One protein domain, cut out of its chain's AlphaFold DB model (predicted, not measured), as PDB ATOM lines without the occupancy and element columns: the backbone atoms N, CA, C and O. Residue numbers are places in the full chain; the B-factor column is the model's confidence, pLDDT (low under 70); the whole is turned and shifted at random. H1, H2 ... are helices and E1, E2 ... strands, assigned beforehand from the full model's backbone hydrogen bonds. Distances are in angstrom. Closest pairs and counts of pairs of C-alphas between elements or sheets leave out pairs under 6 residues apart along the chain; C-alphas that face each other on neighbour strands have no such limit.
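AT A GLANCE: This is residues 3 to 132 of the 132 residues of an uncharacterized protein of viral metagenome (UniProt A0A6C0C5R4). A compact head is built on one strongly twisted, curled sheet of six strands, and a single long helix, H2, runs out from it like a handle, with residues 115 to 132 sticking out free. Long unnamed stretches fill out the head, and the short helix H1 only grazes the sheet. The printed part has 130 residues, with strands E1 to E5, then H1, E6 and H2 along the chain; the sheet's order is E4 E3 E5 E2 E1 E6, mixed. The class is mixed, helices and strands, with 60 residues, under half, in named elements. The whole is only just loose, close to compact, with a radius of gyration of the C-alphas of 16.9 A, and elongated, spanning 60 by 32 by 31 A.

IN THESE COORDINATES: Find C-alpha 3 at (498.242, 205.317, 821.212); from there E1 runs through residues 3 to 8, 14.5 A. Next come E2, residues 28 to 33, 16.1 A, and E3, residues 52 to 57, 15.7 A. E4, residues 63 to 70, begins at (506.656, 215.377, 820.772) and covers 17.4 A. E5 is residues 86 to 91, 16.7 A; H1 is residues 94 to 97, 5.0 A; E6 is residues 107 to 110, 10.1 A. H2, residues 111 to 130, runs 28.6 A to C-alpha 130 at (478.896, 182.880, 840.540).

HOW THE PARTS SIT: Start in the sheet at E1, which is parallel to E6, with N 3 and O 107 2.9 A apart, and parallel to E2, with N 29 and O 4 2.9 A apart. E2 is antiparallel to E5, where N 32 and O 87 are 2.8 A apart. E5 is antiparallel to E3, where N 88 and O 55 are 2.7 A apart. E3 and E4 form a hairpin, with N 56 and O 65 2.8 A apart; these five pairs are within hydrogen-bond range. E4 and E6 are the edge strands, and they are apart. H1 only grazes the sheet with residues 94 to 96; its closest C-alphas to E3 are those of Asp 53 and Ser 94, 6.5 A. H2 only grazes it with residues 111 to 114; its closest C-alphas to E1 are those of Gly 5 and Ile 111, 5.0 A. In H2 every O i to N i+4 pair is within hydrogen-bond range; H1 is too short for such a pair, and its 1 pair of O i and N i+3 is not within range.

THE WHOLE: Look from Lys 76 to Lys 132, whose C-alphas are the two farthest apart, at 60.5 A. Without residues 115 to 132 the body spans 31 by 30 by 29 A. The printed part has no cut, and the links E1 to E2, E2 to E3 and E4 to E5 are long; residues 42 to 43 pair antiparallel with residues 78 to 79. Mean pLDDT of the printed part is 95.2, and residue 132 is under 70.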
ATOM      1  N   ILE A   3     497.635 206.276 822.135       98.06
ATOM      2  CA  ILE A   3     498.242 205.317 821.212       98.06
ATOM      3  C   ILE A   3     498.352 203.960 821.895       98.06
ATOM      4  O   ILE A   3     498.723 203.876 823.065       98.06
ATOM      5  N   PHE A   4     498.071 202.896 821.155       97.94
ATOM      6  CA  PHE A   4     498.155 201.520 821.620       97.94
ATOM      7  C   PHE A   4     499.249 200.767 820.869       97.94
ATOM      8  O   PHE A   4     499.522 201.035 819.704       97.94
ATOM      9  N   GLY A   5     499.864 199.784 821.512       96.56
ATOM     10  CA  GLY A   5     500.725 198.846 820.800       96.56
ATOM     11  C   GLY A   5     501.800 198.236 821.672       96.56
ATOM     12  O   GLY A   5     501.623 198.080 822.880       96.56
ATOM     13  N   SER A   6     502.913 197.864 821.052       95.81
ATOM     14  CA  SER A   6     504.030 197.219 821.742       95.81
ATOM     15  C   SER A   6     505.090 198.243 822.127       95.81
ATOM     16  O   SER A   6     505.464 199.089 821.316       95.81
ATOM     17  N   LYS A   7     505.595 198.140 823.362       96.06
ATOM     18  CA  LYS A   7     506.811 198.837 823.792       96.06
ATOM     19  C   LYS A   7     508.002 197.885 823.692       96.06
ATOM     20  O   LYS A   7     507.913 196.783 824.230       96.06
ATOM     21  N   VAL A   8     509.086 198.313 823.051       94.50
ATOM     22  CA  VAL A   8     510.313 197.528 822.835       94.50
ATOM     23  C   VAL A   8     511.554 198.289 823.306       94.50
ATOM     24  O   VAL A   8     511.558 199.519 823.353       94.50
ATOM     25  N   SER A   9     512.611 197.559 823.663       92.69
ATOM     26  CA  SER A   9     513.897 198.102 824.123       92.69
ATOM     27  C   SER A   9     515.032 197.115 823.840       92.69
ATOM     28  O   SER A   9     514.780 195.933 823.613       92.69
ATOM     29  N   GLY A  10     516.286 197.568 823.898       87.12
ATOM     30  CA  GLY A  10     517.449 196.684 823.756       87.12
ATOM     31  C   GLY A  10     517.487 195.970 822.401       87.12
ATOM     32  O   GLY A  10     517.301 196.597 821.363       87.12
ATOM     33  N   GLN A  11     517.734 194.658 822.401       82.44
ATOM     34  CA  GLN A  11     517.813 193.867 821.164       82.44
ATOM     35  C   GLN A  11     516.464 193.754 820.438       82.44
ATOM     36  O   GLN A  11     516.436 193.777 819.208       82.44
ATOM     37  N   ASP A  12     515.347 193.735 821.168       79.94
ATOM     38  CA  ASP A  12     514.004 193.644 820.574       79.94
ATOM     39  C   ASP A  12     513.652 194.885 819.741       79.94
ATOM     40  O   ASP A  12     512.905 194.804 818.764       79.94
ATOM     41  N   ALA A  13     514.243 196.035 820.083       85.44
ATOM     42  CA  ALA A  13     514.086 197.277 819.337       85.44
ATOM     43  C   ALA A  13     514.722 197.222 817.937       85.44
ATOM     44  O   ALA A  13     514.349 198.005 817.074       85.44
ATOM     45  N   VAL A  14     515.647 196.297 817.656       85.38
ATOM     46  CA  VAL A  14     516.292 196.220 816.332       85.38
ATOM     47  C   VAL A  14     515.293 195.831 815.241       85.38
ATOM     48  O   VAL A  14     515.439 196.262 814.097       85.38
ATOM     49  N   LYS A  15     514.273 195.034 815.586       90.31
ATOM     50  CA  LYS A  15     513.281 194.547 814.623       90.31
ATOM     51  C   LYS A  15     512.272 195.622 814.226       90.31
ATOM     52  O   LYS A  15     511.866 195.648 813.071       90.31
ATOM     53  N   GLY A  16     511.842 196.476 815.153       92.06
ATOM     54  CA  GLY A  16     510.786 197.455 814.885       92.06
ATOM     55  C   GLY A  16     509.557 196.841 814.194       92.06
ATOM     56  O   GLY A  16     509.174 195.700 814.472       92.06
ATOM     57  N   LEU A  17     508.986 197.567 813.229       95.75
ATOM     58  CA  LEU A  17     507.909 197.087 812.349       95.75
ATOM     59  C   LEU A  17     508.401 196.370 811.070       95.75
ATOM     60  O   LEU A  17     507.690 196.330 810.060       95.75
ATOM     61  N   MET A  18     509.598 195.770 811.083       96.81
ATOM     62  CA  MET A  18     510.075 194.954 809.961       96.81
ATOM     63  C   MET A  18     509.073 193.852 809.597       96.81
ATOM     64  O   MET A  18     508.528 193.167 810.466       96.81
ATOM     65  N   TYR A  19     508.896 193.638 808.292       97.25
ATOM     66  CA  TYR A  19     508.033 192.611 807.697       97.25
ATOM     67  C   TYR A  19     506.525 192.764 807.947       97.25
ATOM     68  O   TYR A  19     505.756 191.903 807.519       97.25
ATOM     69  N   VAL A  20     506.076 193.856 808.573       96.88
ATOM     70  CA  VAL A  20     504.651 194.208 808.628       96.88
ATOM     71  C   VAL A  20     504.201 194.635 807.232       96.88
ATOM     72  O   VAL A  20     504.739 195.595 806.685       96.88
ATOM     73  N   LYS A  21     503.249 193.895 806.652       96.25
ATOM     74  CA  LYS A  21     502.778 194.086 805.266       96.25
ATOM     75  C   LYS A  21     501.529 194.957 805.152       96.25
ATOM     76  O   LYS A  21     501.367 195.629 804.144       96.25
ATOM     77  N   GLU A  22     500.694 194.954 806.185       97.69
ATOM     78  CA  GLU A  22     499.452 195.725 806.228       97.69
ATOM     79  C   GLU A  22     499.589 196.925 807.170       97.69
ATOM     80  O   GLU A  22     500.288 196.819 808.186       97.69
ATOM     81  N   PRO A  23     498.928 198.057 806.875       97.25
ATOM     82  CA  PRO A  23     498.895 199.194 807.782       97.25
ATOM     83  C   PRO A  23     498.389 198.803 809.173       97.25
ATOM     84  O   PRO A  23     497.484 197.979 809.329       97.25
ATOM     85  N   LEU A  24     498.941 199.443 810.201       97.19
ATOM     86  CA  LEU A  24     498.433 199.305 811.561       97.19
ATOM     87  C   LEU A  24     497.022 199.901 811.666       97.19
ATOM     88  O   LEU A  24     496.598 200.709 810.838       97.19
ATOM     89  N   ASN A  25     496.299 199.580 812.737       96.69
ATOM     90  CA  ASN A  25     495.107 200.351 813.084       96.69
ATOM     91  C   ASN A  25     495.491 201.829 813.350       96.69
ATOM     92  O   ASN A  25     496.597 202.121 813.799       96.69
ATOM     93  N   ARG A  26     494.579 202.773 813.083       94.38
ATOM     94  CA  ARG A  26     494.806 204.231 813.151       94.38
ATOM     95  C   ARG A  26     495.503 204.716 814.427       94.38
ATOM     96  O   ARG A  26     496.319 205.629 814.359       94.38
ATOM     97  N   TYR A  27     495.162 204.144 815.580       96.62
ATOM     98  CA  TYR A  27     495.706 204.557 816.882       96.62
ATOM     99  C   TYR A  27     496.791 203.617 817.395       96.62
ATOM    100  O   TYR A  27     497.046 203.566 818.598       96.62
ATOM    101  N   TYR A  28     497.388 202.832 816.500       97.81
ATOM    102  CA  TYR A  28     498.394 201.851 816.848       97.81
ATOM    103  C   TYR A  28     499.779 202.305 816.410       97.81
ATOM    104  O   TYR A  28     499.952 202.982 815.397       97.81
ATOM    105  N   GLY A  29     500.773 201.896 817.186       97.69
ATOM    106  CA  GLY A  29     502.169 202.145 816.884       97.69
ATOM    107  C   GLY A  29     503.101 201.236 817.667       97.69
ATOM    108  O   GLY A  29     502.676 200.412 818.480       97.69
ATOM    109  N   MET A  30     504.395 201.404 817.430       97.94
ATOM    110  CA  MET A  30     505.443 200.744 818.199       97.94
ATOM    111  C   MET A  30     506.288 201.793 818.911       97.94
ATOM    112  O   MET A  30     506.846 202.683 818.274       97.94
ATOM    113  N   LEU A  31     506.368 201.692 820.239       97.94
ATOM    114  CA  LEU A  31     507.147 202.608 821.064       97.94
ATOM    115  C   LEU A  31     508.499 201.986 821.405       97.94
ATOM    116  O   LEU A  31     508.576 200.930 822.030       97.94
ATOM    117  N   PHE A  32     509.562 202.682 821.050       97.00
ATOM    118  CA  PHE A  32     510.935 202.325 821.348       97.00
ATOM    119  C   PHE A  32     511.371 203.101 822.588       97.00
ATOM    120  O   PHE A  32     511.370 204.333 822.585       97.00
ATOM    121  N   ASP A  33     511.734 202.388 823.649       95.31
ATOM    122  CA  ASP A  33     512.328 202.954 824.859       95.31
ATOM    123  C   ASP A  33     513.850 202.945 824.721       95.31
ATOM    124  O   ASP A  33     514.494 201.900 824.843       95.31
ATOM    125  N   MET A  34     514.426 204.116 824.435       90.62
ATOM    126  CA  MET A  34     515.848 204.264 824.122       90.62
ATOM    127  C   MET A  34     516.714 204.558 825.357       90.62
ATOM    128  O   MET A  34     517.801 205.130 825.247       90.62
ATOM    129  N   SER A  35     516.223 204.185 826.541       84.62
ATOM    130  CA  SER A  35     516.967 204.232 827.804       84.62
ATOM    131  C   SER A  35     518.371 203.589 827.700       84.62
ATOM    132  O   SER A  35     518.583 202.697 826.873       84.62
ATOM    133  N   PRO A  36     519.355 204.018 828.520       79.00
ATOM    134  CA  PRO A  36     519.220 204.909 829.680       79.00
ATOM    135  C   PRO A  36     519.460 206.409 829.422       79.00
ATOM    136  O   PRO A  36     519.120 207.209 830.287       79.00
ATOM    137  N   VAL A  37     520.012 206.823 828.273       77.00
ATOM    138  CA  VAL A  37     520.429 208.225 828.048       77.00
ATOM    139  C   VAL A  37     519.692 208.848 826.866       77.00
ATOM    140  O   VAL A  37     519.712 208.298 825.765       77.00
ATOM    141  N   LYS A  38     519.106 210.035 827.082       81.44
ATOM    142  CA  LYS A  38     518.552 210.868 826.006       81.44
ATOM    143  C   LYS A  38     519.661 211.306 825.052       81.44
ATOM    144  O   LYS A  38     520.636 211.919 825.483       81.44
ATOM    145  N   LYS A  39     519.494 211.056 823.758       88.81
ATOM    146  CA  LYS A  39     520.435 211.497 822.718       88.81
ATOM    147  C   LYS A  39     519.708 211.771 821.407       88.81
ATOM    148  O   LYS A  39     518.491 211.622 821.317       88.81
ATOM    149  N   ASN A  40     520.452 212.174 820.382       88.62
ATOM    150  CA  ASN A  40     519.926 212.163 819.023       88.62
ATOM    151  C   ASN A  40     519.833 210.702 818.577       88.62
ATOM    152  O   ASN A  40     520.850 210.036 818.372       88.62
ATOM    153  N   HIS A  41     518.610 210.189 818.487       91.94
ATOM    154  CA  HIS A  41     518.357 208.832 818.021       91.94
ATOM    155  C   HIS A  41     518.254 208.798 816.496       91.94
ATOM    156  O   HIS A  41     517.853 209.773 815.854       91.94
ATOM    157  N   SER A  42     518.624 207.658 815.919       92.88
ATOM    158  CA  SER A  42     518.517 207.389 814.490       92.88
ATOM    159  C   SER A  42     517.679 206.143 814.254       92.88
ATOM    160  O   SER A  42     517.930 205.113 814.879       92.88
ATOM    161  N   MET A  43     516.747 206.236 813.316       95.88
ATOM    162  CA  MET A  43     515.934 205.126 812.826       95.88
ATOM    163  C   MET A  43     516.230 204.859 811.347       95.88
ATOM    164  O   MET A  43     516.921 205.634 810.682       95.88
ATOM    165  N   TRP A  44     515.678 203.773 810.818       95.56
ATOM    166  CA  TRP A  44     515.726 203.414 809.400       95.56
ATOM    167  C   TRP A  44     514.449 202.670 809.001       95.56
ATOM    168  O   TRP A  44     513.626 202.353 809.851       95.56
ATOM    169  N   MET A  45     514.310 202.345 807.719       97.81
ATOM    170  CA  MET A  45     513.177 201.582 807.181       97.81
ATOM    171  C   MET A  45     513.629 200.222 806.625       97.81
ATOM    172  O   MET A  45     512.985 199.666 805.731       97.81
ATOM    173  N   LYS A  46     514.768 199.690 807.101       97.19
ATOM    174  CA  LYS A  46     515.304 198.391 806.662       97.19
ATOM    175  C   LYS A  46     514.229 197.323 806.841       97.19
ATOM    176  O   LYS A  46     513.770 197.132 807.952       97.19
ATOM    177  N   ASN A  47     513.868 196.615 805.770       97.56
ATOM    178  CA  ASN A  47     512.843 195.558 805.763       97.56
ATOM    179  C   ASN A  47     511.440 195.988 806.251       97.56
ATOM    180  O   ASN A  47     510.626 195.130 806.592       97.56
ATOM    181  N   THR A  48     511.132 197.285 806.253       97.81
ATOM    182  CA  THR A  48     509.797 197.817 806.558       97.81
ATOM    183  C   THR A  48     509.028 198.046 805.257       97.81
ATOM    184  O   THR A  48     509.530 198.749 804.378       97.81
ATOM    185  N   PHE A  49     507.830 197.460 805.134       98.12
ATOM    186  CA  PHE A  49     507.041 197.449 803.888       98.12
ATOM    187  C   PHE A  49     505.967 198.541 803.840       98.12
ATOM    188  O   PHE A  49     505.626 199.015 802.759       98.12
ATOM    189  N   ILE A  50     505.459 198.969 804.997       98.06
ATOM    190  CA  ILE A  50     504.507 200.078 805.101       98.06
ATOM    191  C   ILE A  50     505.242 201.415 805.297       98.06
ATOM    192  O   ILE A  50     506.295 201.445 805.942       98.06
ATOM    193  N   PRO A  51     504.738 202.534 804.744       98.38
ATOM    194  CA  PRO A  51     505.275 203.851 805.066       98.38
ATOM    195  C   PRO A  51     505.006 204.162 806.538       98.38
ATOM    196  O   PRO A  51     503.940 203.821 807.057       98.38
ATOM    197  N   LEU A  52     505.953 204.830 807.200       98.69
ATOM    198  CA  LEU A  52     505.842 205.170 808.618       98.69
ATOM    199  C   LEU A  52     506.126 206.646 808.876       98.69
ATOM    200  O   LEU A  52     507.028 207.238 808.274       98.69
ATOM    201  N   ASP A  53     505.409 207.204 809.840       98.75
ATOM    202  CA  ASP A  53     505.828 208.403 810.546       98.75
ATOM    203  C   ASP A  53     506.699 207.982 811.733       98.75
ATOM    204  O   ASP A  53     506.343 207.083 812.498       98.75
ATOM    205  N   ILE A  54     507.846 208.642 811.880       98.50
ATOM    206  CA  ILE A  54     508.784 208.432 812.982       98.50
ATOM    207  C   ILE A  54     508.716 209.658 813.885       98.50
ATOM    208  O   ILE A  54     509.156 210.742 813.497       98.50
ATOM    209  N   ILE A  55     508.159 209.491 815.081       98.69
ATOM    210  CA  ILE A  55     507.897 210.570 816.036       98.69
ATOM    211  C   ILE A  55     508.853 210.425 817.219       98.69
ATOM    212  O   ILE A  55     508.901 209.390 817.873       98.69
ATOM    213  N   PHE A  56     509.621 211.462 817.522       98.44
ATOM    214  CA  PHE A  56     510.581 211.477 818.622       98.44
ATOM    215  C   PHE A  56     509.943 212.145 819.842       98.44
ATOM    216  O   PHE A  56     509.360 213.225 819.715       98.44
ATOM    217  N   LEU A  57     510.066 211.523 821.020       98.44
ATOM    218  CA  LEU A  57     509.429 211.996 822.255       98.44
ATOM    219  C   LEU A  57     510.443 212.224 823.386       98.44
ATOM    220  O   LEU A  57     511.398 211.456 823.543       98.44
ATOM    221  N   ASP A  58     510.217 213.249 824.206       97.00
ATOM    222  CA  ASP A  58     510.965 213.472 825.450       97.00
ATOM    223  C   ASP A  58     510.590 212.454 826.553       97.00
ATOM    224  O   ASP A  58     509.813 211.526 826.339       97.00
ATOM    225  N   GLU A  59     511.147 212.599 827.759       95.94
ATOM    226  CA  GLU A  59     510.843 211.683 828.874       95.94
ATOM    227  C   GLU A  59     509.419 211.783 829.421       95.94
ATOM    228  O   GLU A  59     508.955 210.853 830.074       95.94
ATOM    229  N   ASN A  60     508.741 212.891 829.136       96.88
ATOM    230  CA  ASN A  60     507.370 213.159 829.533       96.88
ATOM    231  C   ASN A  60     506.375 212.753 828.434       96.88
ATOM    232  O   ASN A  60     505.178 213.020 828.570       96.88
ATOM    233  N   MET A  61     506.861 212.078 827.382       98.00
ATOM    234  CA  MET A  61     506.112 211.650 826.202       98.00
ATOM    235  C   MET A  61     505.572 212.813 825.355       98.00
ATOM    236  O   MET A  61     504.582 212.644 824.638       98.00
ATOM    237  N   ASN A  62     506.211 213.984 825.405       98.44
ATOM    238  CA  ASN A  62     505.883 215.095 824.515       98.44
ATOM    239  C   ASN A  62     506.666 214.987 823.206       98.44
ATOM    240  O   ASN A  62     507.840 214.611 823.202       98.44
ATOM    241  N   ILE A  63     506.033 215.362 822.097       98.69
ATOM    242  CA  ILE A  63     506.656 215.377 820.772       98.69
ATOM    243  C   ILE A  63     507.754 216.441 820.723       98.69
ATOM    244  O   ILE A  63     507.482 217.629 820.859       98.69
ATOM    245  N   VAL A  64     508.994 216.023 820.456       98.38
ATOM    246  CA  VAL A  64     510.132 216.937 820.227       98.38
ATOM    247  C   VAL A  64     510.455 217.123 818.743       98.38
ATOM    248  O   VAL A  64     511.187 218.041 818.372       98.38
ATOM    249  N   GLY A  65     509.906 216.263 817.887       98.50
ATOM    250  CA  GLY A  65     510.001 216.353 816.435       98.50
ATOM    251  C   GLY A  65     509.571 215.053 815.764       98.50
ATOM    252  O   GLY A  65     509.364 214.039 816.425       98.50
ATOM    253  N   TYR A  66     509.438 215.076 814.443       98.62
ATOM    254  CA  TYR A  66     509.014 213.914 813.669       98.62
ATOM    255  C   TYR A  66     509.524 213.971 812.226       98.62
ATOM    256  O   TYR A  66     509.950 215.018 811.727       98.62
ATOM    257  N   LYS A  67     509.491 212.820 811.554       98.50
ATOM    258  CA  LYS A  67     509.674 212.672 810.109       98.50
ATOM    259  C   LYS A  67     508.492 211.894 809.560       98.50
ATOM    260  O   LYS A  67     508.252 210.778 810.007       98.50
ATOM    261  N   GLU A  68     507.779 212.480 808.612       98.44
ATOM    262  CA  GLU A  68     506.553 211.907 808.055       98.44
ATOM    263  C   GLU A  68     506.826 211.094 806.788       98.44
ATOM    264  O   GLU A  68     507.772 211.382 806.051       98.44
ATOM    265  N   ASN A  69     505.961 210.117 806.511       98.00
ATOM    266  CA  ASN A  69     505.908 209.358 805.259       98.00
ATOM    267  C   ASN A  69     507.270 208.795 804.822       98.00
ATOM    268  O   ASN A  69     507.668 208.894 803.657       98.00
ATOM    269  N   ASN A  70     508.009 208.203 805.762       98.31
ATOM    270  CA  ASN A  70     509.315 207.631 805.468       98.31
ATOM    271  C   ASN A  70     509.169 206.460 804.493       98.31
ATOM    272  O   ASN A  70     508.282 205.614 804.626       98.31
ATOM    273  N   LYS A  71     510.056 206.427 803.494       98.19
ATOM    274  CA  LYS A  71     509.979 205.488 802.376       98.19
ATOM    275  C   LYS A  71     510.292 204.052 802.836       98.19
ATOM    276  O   LYS A  71     511.376 203.844 803.391       98.19
ATOM    277  N   PRO A  72     509.424 203.066 802.537       98.12
ATOM    278  CA  PRO A  72     509.708 201.645 802.744       98.12
ATOM    279  C   PRO A  72     511.081 201.223 802.206       98.12
ATOM    280  O   PRO A  72     511.552 201.748 801.194       98.12
ATOM    281  N   HIS A  73     511.728 200.277 802.889       97.75
ATOM    282  CA  HIS A  73     513.057 199.728 802.569       97.75
ATOM    283  C   HIS A  73     514.241 200.717 802.562       97.75
ATOM    284  O   HIS A  73     515.375 200.310 802.305       97.75
ATOM    285  N   SER A  74     514.031 202.001 802.862       97.75
ATOM    286  CA  SER A  74     515.111 202.988 802.908       97.75
ATOM    287  C   SER A  74     516.097 202.717 804.051       97.75
ATOM    288  O   SER A  74     515.711 202.581 805.212       97.75
ATOM    289  N   LEU A  75     517.395 202.720 803.736       95.94
ATOM    290  CA  LEU A  75     518.482 202.652 804.724       95.94
ATOM    291  C   LEU A  75     519.008 204.036 805.127       95.94
ATOM    292  O   LEU A  75     519.958 204.136 805.903       95.94
ATOM    293  N   LYS A  76     518.411 205.112 804.601       96.56
ATOM    294  CA  LYS A  76     518.773 206.474 804.992       96.56
ATOM    295  C   LYS A  76     518.452 206.667 806.473       96.56
ATOM    296  O   LYS A  76     517.326 206.411 806.888       96.56
ATOM    297  N   SER A  77     519.429 207.159 807.232       96.12
ATOM    298  CA  SER A  77     519.241 207.492 808.644       96.12
ATOM    299  C   SER A  77     518.154 208.556 808.811       96.12
ATOM    300  O   SER A  77     518.189 209.612 808.172       96.12
ATOM    301  N   ILE A  78     517.185 208.259 809.673       97.31
ATOM    302  CA  ILE A  78     516.083 209.137 810.056       97.31
ATOM    303  C   ILE A  78     516.399 209.655 811.453       97.31
ATOM    304  O   ILE A  78     516.344 208.912 812.429       97.31
ATOM    305  N   THR A  79     516.744 210.931 811.553       96.50
ATOM    306  CA  THR A  79     517.102 211.571 812.820       96.50
ATOM    307  C   THR A  79     516.614 213.016 812.852       96.50
ATOM    308  O   THR A  79     516.255 213.595 811.817       96.50
ATOM    309  N   ILE A  80     516.601 213.594 814.049       95.44
ATOM    310  CA  ILE A  80     516.361 215.013 814.296       95.44
ATOM    311  C   ILE A  80     517.466 215.554 815.210       95.44
ATOM    312  O   ILE A  80     517.992 214.835 816.056       95.44
ATOM    313  N   ASN A  81     517.791 216.841 815.082       94.56
ATOM    314  CA  ASN A  81     518.774 217.514 815.942       94.56
ATOM    315  C   ASN A  81     518.150 217.928 817.287       94.56
ATOM    316  O   ASN A  81     518.211 219.092 817.687       94.56
ATOM    317  N   LYS A  82     517.483 216.984 817.956       94.31
ATOM    318  CA  LYS A  82     516.842 217.148 819.262       94.31
ATOM    319  C   LYS A  82     517.003 215.859 820.059       94.31
ATOM    320  O   LYS A  82     516.849 214.766 819.519       94.31
ATOM    321  N   LEU A  83     517.251 216.011 821.357       95.50
ATOM    322  CA  LEU A  83     517.317 214.890 822.285       95.50
ATOM    323  C   LEU A  83     515.926 214.277 822.450       95.50
ATOM    324  O   LEU A  83     514.964 214.993 822.723       95.50
ATOM    325  N   SER A  84     515.833 212.956 822.347       96.12
ATOM    326  CA  SER A  84     514.619 212.214 822.685       96.12
ATOM    327  C   SER A  84     514.952 211.061 823.631       96.12
ATOM    328  O   SER A  84     516.108 210.670 823.766       96.12
ATOM    329  N   ARG A  85     513.946 210.566 824.355       95.81
ATOM    330  CA  ARG A  85     514.027 209.329 825.150       95.81
ATOM    331  C   ARG A  85     513.313 208.185 824.446       95.81
ATOM    332  O   ARG A  85     513.738 207.037 824.544       95.81
ATOM    333  N   TYR A  86     512.231 208.510 823.750       97.31
ATOM    334  CA  TYR A  86     511.451 207.538 823.011       97.31
ATOM    335  C   TYR A  86     511.411 207.885 821.533       97.31
ATOM    336  O   TYR A  86     511.594 209.039 821.123       97.31
ATOM    337  N   VAL A  87     511.141 206.858 820.742       97.75
ATOM    338  CA  VAL A  87     510.741 206.993 819.346       97.75
ATOM    339  C   VAL A  87     509.465 206.187 819.158       97.75
ATOM    340  O   VAL A  87     509.360 205.076 819.663       97.75
ATOM    341  N   LEU A  88     508.478 206.753 818.482       98.50
ATOM    342  CA  LEU A  88     507.202 206.131 818.179       98.50
ATOM    343  C   LEU A  88     507.079 205.979 816.663       98.50
ATOM    344  O   LEU A  88     507.104 206.967 815.931       98.50
ATOM    345  N   GLU A  89     506.927 204.740 816.213       98.50
ATOM    346  CA  GLU A  89     506.561 204.411 814.837       98.50
ATOM    347  C   GLU A  89     505.037 204.335 814.713       98.50
ATOM    348  O   GLU A  89     504.386 203.596 815.455       98.50
ATOM    349  N   MET A  90     504.470 205.078 813.763       98.56
ATOM    350  CA  MET A  90     503.057 205.028 813.373       98.56
ATOM    351  C   MET A  90     502.935 204.915 811.854       98.56
ATOM    352  O   MET A  90     503.898 205.186 811.141       98.56
ATOM    353  N   ASN A  91     501.753 204.563 811.338       98.62
ATOM    354  CA  ASN A  91     501.495 204.590 809.893       98.62
ATOM    355  C   ASN A  91     501.876 205.947 809.279       98.62
ATOM    356  O   ASN A  91     501.644 206.991 809.892       98.62
ATOM    357  N   GLY A  92     502.402 205.935 808.056       98.56
ATOM    358  CA  GLY A  92     502.707 207.148 807.301       98.56
ATOM    359  C   GLY A  92     501.495 208.078 807.196       98.56
ATOM    360  O   GLY A  92     500.383 207.629 806.911       98.56
ATOM    361  N   GLY A  93     501.704 209.365 807.466       98.31
ATOM    362  CA  GLY A  93     500.676 210.405 807.432       98.31
ATOM    363  C   GLY A  93     499.837 210.519 808.708       98.31
ATOM    364  O   GLY A  93     498.946 211.367 808.770       98.31
ATOM    365  N   SER A  94     500.110 209.714 809.736       98.38
ATOM    366  CA  SER A  94     499.453 209.802 811.043       98.38
ATOM    367  C   SER A  94     499.617 211.165 811.711       98.38
ATOM    368  O   SER A  94     498.677 211.632 812.353       98.38
ATOM    369  N   VAL A  95     500.774 211.812 811.570       98.44
ATOM    370  CA  VAL A  95     501.032 213.150 812.122       98.44
ATOM    371  C   VAL A  95     500.032 214.145 811.548       98.44
ATOM    372  O   VAL A  95     499.261 214.744 812.298       98.44
ATOM    373  N   LYS A  96     499.968 214.243 810.216       98.19
ATOM    374  CA  LYS A  96     499.017 215.109 809.517       98.19
ATOM    375  C   LYS A  96     497.560 214.739 809.803       98.19
ATOM    376  O   LYS A  96     496.757 215.616 810.086       98.19
ATOM    377  N   LEU A  97     497.204 213.454 809.747       97.69
ATOM    378  CA  LEU A  97     495.820 212.992 809.935       97.69
ATOM    379  C   LEU A  97     495.264 213.258 811.337       97.69
ATOM    380  O   LEU A  97     494.046 213.330 811.506       97.69
ATOM    381  N   ASN A  98     496.131 213.349 812.346       97.19
ATOM    382  CA  ASN A  98     495.733 213.588 813.731       97.19
ATOM    383  C   ASN A  98     496.145 214.983 814.233       97.19
ATOM    384  O   ASN A  98     496.047 215.229 815.433       97.19
ATOM    385  N   ASN A  99     496.571 215.882 813.333       97.81
ATOM    386  CA  ASN A  99     497.011 217.248 813.638       97.81
ATOM    387  C   ASN A  99     498.033 217.313 814.787       97.81
ATOM    388  O   ASN A  99     497.906 218.146 815.683       97.81
ATOM    389  N   LEU A 100     499.019 216.412 814.776       98.12
ATOM    390  CA  LEU A 100     500.045 216.353 815.816       98.12
ATOM    391  C   LEU A 100     501.096 217.446 815.618       98.12
ATOM    392  O   LEU A 100     501.663 217.582 814.535       98.12
ATOM    393  N   ASN A 101     501.400 218.165 816.693       98.44
ATOM    394  CA  ASN A 101     502.374 219.247 816.730       98.44
ATOM    395  C   ASN A 101     503.502 218.957 817.728       98.44
ATOM    396  O   ASN A 101     503.377 218.153 818.653       98.44
ATOM    397  N   ILE A 102     504.628 219.650 817.557       98.50
ATOM    398  CA  ILE A 102     505.697 219.669 818.563       98.50
ATOM    399  C   ILE A 102     505.123 220.219 819.878       98.50
ATOM    400  O   ILE A 102     504.451 221.245 819.881       98.50
ATOM    401  N   GLY A 103     505.411 219.538 820.987       98.44
ATOM    402  CA  GLY A 103     504.869 219.831 822.315       98.44
ATOM    403  C   GLY A 103     503.631 219.011 822.684       98.44
ATOM    404  O   GLY A 103     503.340 218.883 823.872       98.44
ATOM    405  N   ASP A 104     502.947 218.395 821.715       98.69
ATOM    406  CA  ASP A 104     501.786 217.557 822.016       98.69
ATOM    407  C   ASP A 104     502.185 216.316 822.811       98.69
ATOM    408  O   ASP A 104     503.226 215.695 822.579       98.69
ATOM    409  N   LYS A 105     501.310 215.916 823.735       98.56
ATOM    410  CA  LYS A 105     501.538 214.763 824.604       98.56
ATOM    411  C   LYS A 105     500.974 213.473 824.021       98.56
ATOM    412  O   LYS A 105     499.798 213.404 823.639       98.56
ATOM    413  N   ILE A 106     501.783 212.417 824.034       98.50
ATOM    414  CA  ILE A 106     501.373 211.050 823.712       98.50
ATOM    415  C   ILE A 106     501.117 210.260 824.995       98.50
ATOM    416  O   ILE A 106     501.958 210.170 825.884       98.50
ATOM    417  N   TYR A 107     499.953 209.628 825.061       98.19
ATOM    418  CA  TYR A 107     499.597 208.668 826.096       98.19
ATOM    419  C   TYR A 107     499.663 207.273 825.482       98.19
ATOM    420  O   TYR A 107     498.795 206.900 824.692       98.19
ATOM    421  N   PHE A 108     500.717 206.525 825.799       98.06
ATOM    422  CA  PHE A 108     500.947 205.206 825.216       98.06
ATOM    423  C   PHE A 108     500.474 204.089 826.147       98.06
ATOM    424  O   PHE A 108     500.885 204.022 827.306       98.06
ATOM    425  N   PHE A 109     499.676 203.166 825.618       97.62
ATOM    426  CA  PHE A 109     499.208 201.978 826.319       97.62
ATOM    427  C   PHE A 109     499.796 200.720 825.693       97.62
ATOM    428  O   PHE A 109     499.565 200.411 824.521       97.62
ATOM    429  N   ASN A 110     500.527 199.948 826.497       95.69
ATOM    430  CA  ASN A 110     501.015 198.655 826.045       95.69
ATOM    431  C   ASN A 110     499.847 197.666 825.947       95.69
ATOM    432  O   ASN A 110     499.200 197.357 826.953       95.69
ATOM    433  N   ILE A 111     499.598 197.146 824.746       93.06
ATOM    434  CA  ILE A 111     498.415 196.330 824.468       93.06
ATOM    435  C   ILE A 111     498.392 195.024 825.264       93.06
ATOM    436  O   ILE A 111     497.320 194.570 825.660       93.06
ATOM    437  N   LYS A 112     499.565 194.462 825.587       91.31
ATOM    438  CA  LYS A 112     499.678 193.274 826.440       91.31
ATOM    439  C   LYS A 112     499.081 193.539 827.821       91.31
ATOM    440  O   LYS A 112     498.383 192.685 828.355       91.31
ATOM    441  N   TYR A 113     499.328 194.724 828.380       93.56
ATOM    442  CA  TYR A 113     498.783 195.101 829.682       93.56
ATOM    443  C   TYR A 113     497.300 195.439 829.591       93.56
ATOM    444  O   TYR A 113     496.543 195.006 830.450       93.56
ATOM    445  N   VAL A 114     496.862 196.126 828.532       92.56
ATOM    446  CA  VAL A 114     495.434 196.412 828.316       92.56
ATOM    447  C   VAL A 114     494.624 195.114 828.269       92.56
ATOM    448  O   VAL A 114     493.657 194.970 829.011       92.56
ATOM    449  N   ILE A 115     495.051 194.141 827.460       92.25
ATOM    450  CA  ILE A 115     494.384 192.837 827.354       92.25
ATOM    451  C   ILE A 115     494.414 192.099 828.696       92.25
ATOM    452  O   ILE A 115     493.391 191.574 829.125       92.25
ATOM    453  N   PHE A 116     495.558 192.093 829.384       95.56
ATOM    454  CA  PHE A 116     495.680 191.471 830.702       95.56
ATOM    455  C   PHE A 116     494.678 192.049 831.714       95.56
ATOM    456  O   PHE A 116     493.976 191.289 832.377       95.56
ATOM    457  N   PHE A 117     494.554 193.377 831.791       95.31
ATOM    458  CA  PHE A 117     493.595 194.024 832.686       95.31
ATOM    459  C   PHE A 117     492.143 193.745 832.291       95.31
ATOM    460  O   PHE A 117     491.332 193.515 833.183       95.31
ATOM    461  N   ILE A 118     491.823 193.706 830.991       95.06
ATOM    462  CA  ILE A 118     490.484 193.341 830.493       95.06
ATOM    463  C   ILE A 118     490.121 191.904 830.897       95.06
ATOM    464  O   ILE A 118     489.013 191.641 831.359       95.06
ATOM    465  N   ILE A 119     491.055 190.964 830.768       96.31
ATOM    466  CA  ILE A 119     490.829 189.578 831.192       96.31
ATOM    467  C   ILE A 119     490.635 189.517 832.710       96.31
ATOM    468  O   ILE A 119     489.701 188.873 833.183       96.31
ATOM    469  N   LEU A 120     491.467 190.227 833.474       96.69
ATOM    470  CA  LEU A 120     491.374 190.261 834.931       96.69
ATOM    471  C   LEU A 120     490.021 190.808 835.414       96.69
ATOM    472  O   LEU A 120     489.413 190.220 836.305       96.69
ATOM    473  N   ILE A 121     489.514 191.889 834.811       97.31
ATOM    474  CA  ILE A 121     488.209 192.461 835.177       97.31
ATOM    475  C   ILE A 121     487.052 191.524 834.818       97.31
ATOM    476  O   ILE A 121     486.135 191.364 835.620       97.31
ATOM    477  N   ILE A 122     487.118 190.833 833.674       97.19
ATOM    478  CA  ILE A 122     486.116 189.825 833.298       97.19
ATOM    479  C   ILE A 122     486.110 188.673 834.311       97.19
ATOM    480  O   ILE A 122     485.043 188.277 834.775       97.19
ATOM    481  N   LEU A 123     487.284 188.169 834.702       96.56
ATOM    482  CA  LEU A 123     487.402 187.108 835.705       96.56
ATOM    483  C   LEU A 123     486.853 187.540 837.070       96.56
ATOM    484  O   LEU A 123     486.150 186.763 837.713       96.56
ATOM    485  N   LEU A 124     487.109 188.784 837.489       96.81
ATOM    486  CA  LEU A 124     486.549 189.339 838.723       96.81
ATOM    487  C   LEU A 124     485.019 189.424 838.665       96.81
ATOM    488  O   LEU A 124     484.357 189.009 839.614       96.81
ATOM    489  N   ILE A 125     484.444 189.897 837.553       96.44
ATOM    490  CA  ILE A 125     482.983 189.929 837.366       96.44
ATOM    491  C   ILE A 125     482.395 188.517 837.462       96.44
ATOM    492  O   ILE A 125     481.387 188.319 838.138       96.44
ATOM    493  N   ILE A 126     483.018 187.531 836.809       96.19
ATOM    494  CA  ILE A 126     482.569 186.133 836.855       96.19
ATOM    495  C   ILE A 126     482.630 185.602 838.293       96.19
ATOM    496  O   ILE A 126     481.653 185.026 838.766       96.19
ATOM    497  N   TYR A 127     483.728 185.841 839.013       95.81
ATOM    498  CA  TYR A 127     483.873 185.420 840.407       95.81
ATOM    499  C   TYR A 127     482.751 185.979 841.295       95.81
ATOM    500  O   TYR A 127     482.067 185.214 841.970       95.81
ATOM    501  N   PHE A 128     482.494 187.291 841.235       96.06
ATOM    502  CA  PHE A 128     481.439 187.924 842.036       96.06
ATOM    503  C   PHE A 128     480.020 187.521 841.630       96.06
ATOM    504  O   PHE A 128     479.115 187.622 842.450       96.06
ATOM    505  N   LYS A 129     479.809 187.083 840.385       93.44
ATOM    506  CA  LYS A 129     478.493 186.650 839.905       93.44
ATOM    507  C   LYS A 129     478.146 185.212 840.305       93.44
ATOM    508  O   LYS A 129     476.968 184.913 840.460       93.44
ATOM    509  N   TYR A 130     479.137 184.325 840.403       91.50
ATOM    510  CA  TYR A 130     478.896 182.880 840.540       91.50
ATOM    511  C   TYR A 130     479.432 182.258 841.833       91.50
ATOM    512  O   TYR A 130     479.038 181.143 842.159       91.50
ATOM    513  N   PHE A 131     480.328 182.936 842.552       82.56
ATOM    514  CA  PHE A 131     481.037 182.362 843.701       82.56
ATOM    515  C   PHE A 131     481.002 183.250 844.954       82.56
ATOM    516  O   PHE A 131     481.749 182.990 845.899       82.56
ATOM    517  N   LYS A 132     480.146 184.277 844.978       59.22
ATOM    518  CA  LYS A 132     479.861 185.095 846.159       59.22
ATOM    519  C   LYS A 132     478.364 185.139 846.436       59.22
ATOM    520  O   LYS A 132     477.599 185.106 845.449       59.22
TER     521      LYS A 132